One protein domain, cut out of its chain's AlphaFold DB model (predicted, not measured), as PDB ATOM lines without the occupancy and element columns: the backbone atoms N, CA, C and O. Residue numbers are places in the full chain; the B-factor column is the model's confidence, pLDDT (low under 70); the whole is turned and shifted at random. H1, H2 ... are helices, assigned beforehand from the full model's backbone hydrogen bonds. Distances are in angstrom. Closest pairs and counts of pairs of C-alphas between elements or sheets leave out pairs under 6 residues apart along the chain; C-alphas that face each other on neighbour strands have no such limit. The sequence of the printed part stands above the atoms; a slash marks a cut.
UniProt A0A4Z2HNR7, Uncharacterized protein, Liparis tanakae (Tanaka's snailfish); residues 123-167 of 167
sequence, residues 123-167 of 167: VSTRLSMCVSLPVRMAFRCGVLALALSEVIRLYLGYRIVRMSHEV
ATOM      1  N   VAL A 123     -21.456  -5.580  33.262       52.16
ATOM      2  CA  VAL A 123     -22.635  -5.778  32.403       52.16
ATOM      3  C   VAL A 123     -23.827  -4.961  32.911       52.16
ATOM      4  O   VAL A 123     -24.463  -4.265  32.122       52.16
ATOM      5  N   SER A 124     -24.082  -4.964  34.222       46.88
ATOM      6  CA  SER A 124     -25.166  -4.192  34.846       46.88
ATOM      7  C   SER A 124     -25.002  -2.679  34.644       46.88
ATOM      8  O   SER A 124     -25.931  -2.023  34.175       46.88
ATOM      9  N   THR A 125     -23.803  -2.131  34.878       51.84
ATOM     10  CA  THR A 125     -23.534  -0.692  34.686       51.84
ATOM     11  C   THR A 125     -23.607  -0.238  33.225       51.84
ATOM     12  O   THR A 125     -23.872   0.929  32.950       51.84
ATOM     13  N   ARG A 126     -23.386  -1.145  32.263       48.78
ATOM     14  CA  ARG A 126     -23.509  -0.829  30.830       48.78
ATOM     15  C   ARG A 126     -24.950  -0.917  30.337       48.78
ATOM     16  O   ARG A 126     -25.323  -0.161  29.448       48.78
ATOM     17  N   LEU A 127     -25.770  -1.784  30.932       46.59
ATOM     18  CA  LEU A 127     -27.192  -1.898  30.604       46.59
ATOM     19  C   LEU A 127     -27.992  -0.654  31.015       46.59
ATOM     20  O   LEU A 127     -28.873  -0.244  30.264       46.59
ATOM     21  N   SER A 128     -27.659   0.002  32.131       47.38
ATOM     22  CA  SER A 128     -28.321   1.257  32.529       47.38
ATOM     23  C   SER A 128     -28.028   2.422  31.574       47.38
ATOM     24  O   SER A 128     -28.876   3.291  31.399       47.38
ATOM     25  N   MET A 129     -26.879   2.417  30.887       45.28
ATOM     26  CA  MET A 129     -26.556   3.404  29.840       45.28
ATOM     27  C   MET A 129     -27.276   3.136  28.506       45.28
ATOM     28  O   MET A 129     -27.400   4.038  27.677       45.28
ATOM     29  N   CYS A 130     -27.788   1.920  28.291       45.16
ATOM     30  CA  CYS A 130     -28.525   1.568  27.074       45.16
ATOM     31  C   CYS A 130     -29.924   2.193  26.994       45.16
ATOM     32  O   CYS A 130     -30.479   2.253  25.900       45.16
ATOM     33  N   VAL A 131     -30.473   2.699  28.103       47.88
ATOM     34  CA  VAL A 131     -31.805   3.331  28.143       47.88
ATOM     35  C   VAL A 131     -31.810   4.706  27.455       47.88
ATOM     36  O   VAL A 131     -32.835   5.136  26.938       47.88
ATOM     37  N   SER A 132     -30.653   5.367  27.368       47.09
ATOM     38  CA  SER A 132     -30.475   6.671  26.710       47.09
ATOM     39  C   SER A 132     -29.862   6.589  25.304       47.09
ATOM     40  O   SER A 132     -29.575   7.618  24.694       47.09
ATOM     41  N   LEU A 133     -29.618   5.384  24.779       54.53
ATOM     42  CA  LEU A 133     -28.993   5.192  23.468       54.53
ATOM     43  C   LEU A 133     -30.045   5.204  22.340       54.53
ATOM     44  O   LEU A 133     -31.139   4.664  22.510       54.53
ATOM     45  N   PRO A 134     -29.727   5.760  21.153       61.16
ATOM     46  CA  PRO A 134     -30.628   5.720  20.006       61.16
ATOM     47  C   PRO A 134     -31.005   4.269  19.679       61.16
ATOM     48  O   PRO A 134     -30.152   3.382  19.724       61.16
ATOM     49  N   VAL A 135     -32.266   4.031  19.299       65.00
ATOM     50  CA  VAL A 135     -32.882   2.694  19.115       65.00
ATOM     51  C   VAL A 135     -31.997   1.715  18.326       65.00
ATOM     52  O   VAL A 135     -31.891   0.537  18.664       65.00
ATOM     53  N   ARG A 136     -31.282   2.206  17.306       55.25
ATOM     54  CA  ARG A 136     -30.361   1.394  16.490       55.25
ATOM     55  C   ARG A 136     -29.171   0.833  17.279       55.25
ATOM     56  O   ARG A 136     -28.693  -0.253  16.967       55.25
ATOM     57  N   MET A 137     -28.678   1.561  18.274       58.44
ATOM     58  CA  MET A 137     -27.552   1.155  19.115       58.44
ATOM     59  C   MET A 137     -28.009   0.209  20.231       58.44
ATOM     60  O   MET A 137     -27.348  -0.801  20.461       58.44
ATOM     61  N   ALA A 138     -29.188   0.449  20.818       66.50
ATOM     62  CA  ALA A 138     -29.804  -0.468  21.778       66.50
ATOM     63  C   ALA A 138     -30.071  -1.853  21.158       66.50
ATOM     64  O   ALA A 138     -29.740  -2.872  21.761       66.50
ATOM     65  N   PHE A 139     -30.564  -1.900  19.912       69.56
ATOM     66  CA  PHE A 139     -30.767  -3.155  19.182       69.56
ATOM     67  C   PHE A 139     -29.457  -3.934  18.984       69.56
ATOM     68  O   PHE A 139     -29.398  -5.131  19.253       69.56
ATOM     69  N   ARG A 140     -28.373  -3.255  18.583       72.19
ATOM     70  CA  ARG A 140     -27.049  -3.886  18.426       72.19
ATOM     71  C   ARG A 140     -26.520  -4.449  19.745       72.19
ATOM     72  O   ARG A 140     -25.992  -5.557  19.759       72.19
ATOM     73  N   CYS A 141     -26.686  -3.713  20.843       76.38
ATOM     74  CA  CYS A 141     -26.295  -4.175  22.173       76.38
ATOM     75  C   CYS A 141     -27.142  -5.367  22.641       76.38
ATOM     76  O   CYS A 141     -26.587  -6.312  23.195       76.38
ATOM     77  N   GLY A 142     -28.451  -5.361  22.373       80.56
ATOM     78  CA  GLY A 142     -29.346  -6.479  22.682       80.56
ATOM     79  C   GLY A 142     -28.974  -7.757  21.927       80.56
ATOM     80  O   GLY A 142     -28.835  -8.813  22.540       80.56
ATOM     81  N   VAL A 143     -28.724  -7.656  20.617       83.12
ATOM     82  CA  VAL A 143     -28.277  -8.794  19.792       83.12
ATOM     83  C   VAL A 143     -26.930  -9.338  20.280       83.12
ATOM     84  O   VAL A 143     -26.766 -10.551  20.397       83.12
ATOM     85  N   LEU A 144     -25.982  -8.460  20.622       85.44
ATOM     86  CA  LEU A 144     -24.681  -8.873  21.154       85.44
ATOM     87  C   LEU A 144     -24.808  -9.575  22.518       85.44
ATOM     88  O   LEU A 144     -24.152 -10.589  22.746       85.44
ATOM     89  N   ALA A 145     -25.661  -9.064  23.409       84.62
ATOM     90  CA  ALA A 145     -25.915  -9.669  24.716       84.62
ATOM     91  C   ALA A 145     -26.572 -11.054  24.593       84.62
ATOM     92  O   ALA A 145     -26.176 -11.985  25.295       84.62
ATOM     93  N   LEU A 146     -27.522 -11.214  23.665       87.75
ATOM     94  CA  LEU A 146     -28.162 -12.499  23.393       87.75
ATOM     95  C   LEU A 146     -27.151 -13.527  22.856       87.75
ATOM     96  O   LEU A 146     -27.100 -14.653  23.345       87.75
ATOM     97  N   ALA A 147     -26.291 -13.120  21.917       85.12
ATOM     98  CA  ALA A 147     -25.233 -13.981  21.388       85.12
ATOM     99  C   ALA A 147     -24.245 -14.423  22.484       85.12
ATOM    100  O   ALA A 147     -23.899 -15.600  22.574       85.12
ATOM    101  N   LEU A 148     -23.833 -13.501  23.362       90.56
ATOM    102  CA  LEU A 148     -22.981 -13.807  24.517       90.56
ATOM    103  C   LEU A 148     -23.640 -14.803  25.479       90.56
ATOM    104  O   LEU A 148     -22.967 -15.707  25.973       90.56
ATOM    105  N   SER A 149     -24.946 -14.671  25.722       88.88
ATOM    106  CA  SER A 149     -25.691 -15.592  26.585       88.88
ATOM    107  C   SER A 149     -25.671 -17.028  26.053       88.88
ATOM    108  O   SER A 149     -25.472 -17.960  26.833       88.88
ATOM    109  N   GLU A 150     -25.836 -17.227  24.743       85.62
ATOM    110  CA  GLU A 150     -25.777 -18.566  24.139       85.62
ATOM    111  C   GLU A 150     -24.367 -19.167  24.201       85.62
ATOM    112  O   GLU A 150     -24.209 -20.344  24.527       85.62
ATOM    113  N   VAL A 151     -23.325 -18.359  23.985       88.50
ATOM    114  CA  VAL A 151     -21.929 -18.813  24.111       88.50
ATOM    115  C   VAL A 151     -21.618 -19.257  25.543       88.50
ATOM    116  O   VAL A 151     -21.012 -20.309  25.743       88.50
ATOM    117  N   ILE A 152     -22.065 -18.495  26.548       90.62
ATOM    118  CA  ILE A 152     -21.893 -18.864  27.962       90.62
ATOM    119  C   ILE A 152     -22.647 -20.163  28.269       90.62
ATOM    120  O   ILE A 152     -22.092 -21.042  28.930       90.62
ATOM    121  N   ARG A 153     -23.879 -20.320  27.764       90.44
ATOM    122  CA  ARG A 153     -24.673 -21.541  27.960       90.44
ATOM    123  C   ARG A 153     -23.990 -22.764  27.344       90.44
ATOM    124  O   ARG A 153     -23.880 -23.786  28.016       90.44
ATOM    125  N   LEU A 154     -23.480 -22.650  26.117       92.62
ATOM    126  CA  LEU A 154     -22.718 -23.710  25.448       92.62
ATOM    127  C   LEU A 154     -21.441 -24.069  26.214       92.62
ATOM    128  O   LEU A 154     -21.153 -25.247  26.415       92.62
ATOM    129  N   TYR A 155     -20.699 -23.066  26.687       90.88
ATOM    130  CA  TYR A 155     -19.475 -23.287  27.455       90.88
ATOM    131  C   TYR A 155     -19.744 -24.003  28.785       90.88
ATOM    132  O   TYR A 155     -19.030 -24.944  29.137       90.88
ATOM    133  N   LEU A 156     -20.788 -23.593  29.514       91.69
ATOM    134  CA  LEU A 156     -21.195 -24.242  30.762       91.69
ATOM    135  C   LEU A 156     -21.697 -25.667  30.520       91.69
ATOM    136  O   LEU A 156     -21.287 -26.574  31.239       91.69
ATOM    137  N   GLY A 157     -22.509 -25.882  29.483       91.38
ATOM    138  CA  GLY A 157     -22.951 -27.219  29.084       91.38
ATOM    139  C   GLY A 157     -21.770 -28.141  28.781       91.38
ATOM    140  O   GLY A 157     -21.686 -29.235  29.329       91.38
ATOM    141  N   TYR A 158     -20.800 -27.665  27.996       91.06
ATOM    142  CA  TYR A 158     -19.585 -28.421  27.686       91.06
ATOM    143  C   TYR A 158     -18.751 -28.744  28.936       91.06
ATOM    144  O   TYR A 158     -18.282 -29.871  29.094       91.06
ATOM    145  N   ARG A 159     -18.587 -27.784  29.856       81.00
ATOM    146  CA  ARG A 159     -17.887 -27.988  31.138       81.00
ATOM    147  C   ARG A 159     -18.558 -29.053  32.005       81.00
ATOM    148  O   ARG A 159     -17.847 -29.882  32.566       81.00
ATOM    149  N   ILE A 160     -19.888 -29.029  32.111       85.44
ATOM    150  CA  ILE A 160     -20.654 -30.006  32.897       85.44
ATOM    151  C   ILE A 160     -20.497 -31.401  32.288       85.44
ATOM    152  O   ILE A 160     -20.121 -32.327  32.998       85.44
ATOM    153  N   VAL A 161     -20.685 -31.531  30.969       84.00
ATOM    154  CA  VAL A 161     -20.522 -32.811  30.256       84.00
ATOM    155  C   VAL A 161     -19.106 -33.365  30.424       84.00
ATOM    156  O   VAL A 161     -18.934 -34.560  30.645       84.00
ATOM    157  N   ARG A 162     -18.081 -32.507  30.361       81.69
ATOM    158  CA  ARG A 162     -16.691 -32.932  30.551       81.69
ATOM    159  C   ARG A 162     -16.416 -33.421  31.974       81.69
ATOM    160  O   ARG A 162     -15.767 -34.448  32.119       81.69
ATOM    161  N   MET A 163     -16.925 -32.738  33.004       74.00
ATOM    162  CA  MET A 163     -16.795 -33.218  34.388       74.00
ATOM    163  C   MET A 163     -17.500 -34.561  34.595       74.00
ATOM    164  O   MET A 163     -16.973 -35.410  35.300       74.00
ATOM    165  N   SER A 164     -18.646 -34.787  33.945       68.88
ATOM    166  CA  SER A 164     -19.354 -36.074  33.994       68.88
ATOM    167  C   SER A 164     -18.591 -37.236  33.356       68.88
ATOM    168  O   SER A 164     -18.912 -38.377  33.645       68.88
ATOM    169  N   HIS A 165     -17.618 -36.961  32.487       75.31
ATOM    170  CA  HIS A 165     -16.773 -37.982  31.864       75.31
ATOM    171  C   HIS A 165     -15.504 -38.301  32.664       75.31
ATOM    172  O   HIS A 165     -14.846 -39.298  32.380       75.31
ATOM    173  N   GLU A 166     -15.128 -37.430  33.599       60.34
ATOM    174  CA  GLU A 166     -13.961 -37.614  34.468       60.34
ATOM    175  C   GLU A 166     -14.316 -38.357  35.774       60.34
ATOM    176  O   GLU A 166     -13.404 -38.809  36.467       60.34
ATOM    177  N   VAL A 167     -15.611 -38.500  36.094       58.41
ATOM    178  CA  VAL A 167     -16.155 -39.316  37.203       58.41
ATOM    179  C   VAL A 167     -16.503 -40.711  36.701       58.41
ATOM    180  O   VAL A 167     -16.172 -41.680  37.418       58.41
TER     181      VAL A 167
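AT A GLANCE: This is residues 123 to 167 of the 167 residues of an uncharacterized protein of Liparis tanakae (Tanaka's snailfish) (UniProt A0A4Z2HNR7). A short helix, H1, folds back at a tight turn beside the first part of one long helix, H2, making a lopsided helical hairpin shaped like a hook. Most of H2 sticks out alone as a long arm, residues 146 to 167 standing free. The printed part has 45 residues with two named helices, H1 then H2, and no named strand; the class is all helix. It is extended, with a radius of gyration of the C-alphas of 15.7 A and spans of 50 by 18 by 6 A.

IN THESE COORDINATES: H1 covers residues 123 to 132, 15.8 A from first to last C-alpha, and begins at C-alpha 123 (-22.635, -5.778, 32.403). H2 covers residues 135 to 166, 47.1 A long from first to last C-alpha, and ends at C-alpha 166 (-13.961, -37.614, 34.468).

HOW THE PARTS SIT: H1 and H2 form a helical hairpin and only just touch, with 3 pairs of C-alphas within 8 A. H2 touches H1 with residues 138 to 141 alone; the closest C-alphas, of Cys 130 and Ala 138, are 5.8 A apart. They run opposite ways at a shallow tilt of 19 degrees. In H2 every O i to N i+4 pair is within hydrogen-bond range; in H1 3 of 6 are, beside 4 of 7 O i to N i+3 pairs.

THE WHOLE: The farthest C-alphas, of Pro 134 and Val 167, are 50.3 A apart. The printed part has no cut, and the link from H1 to H2 is tight. Mean pLDDT of the printed part is 71.7; residues 123 to 139, 164 and 166 to 167 are under 70.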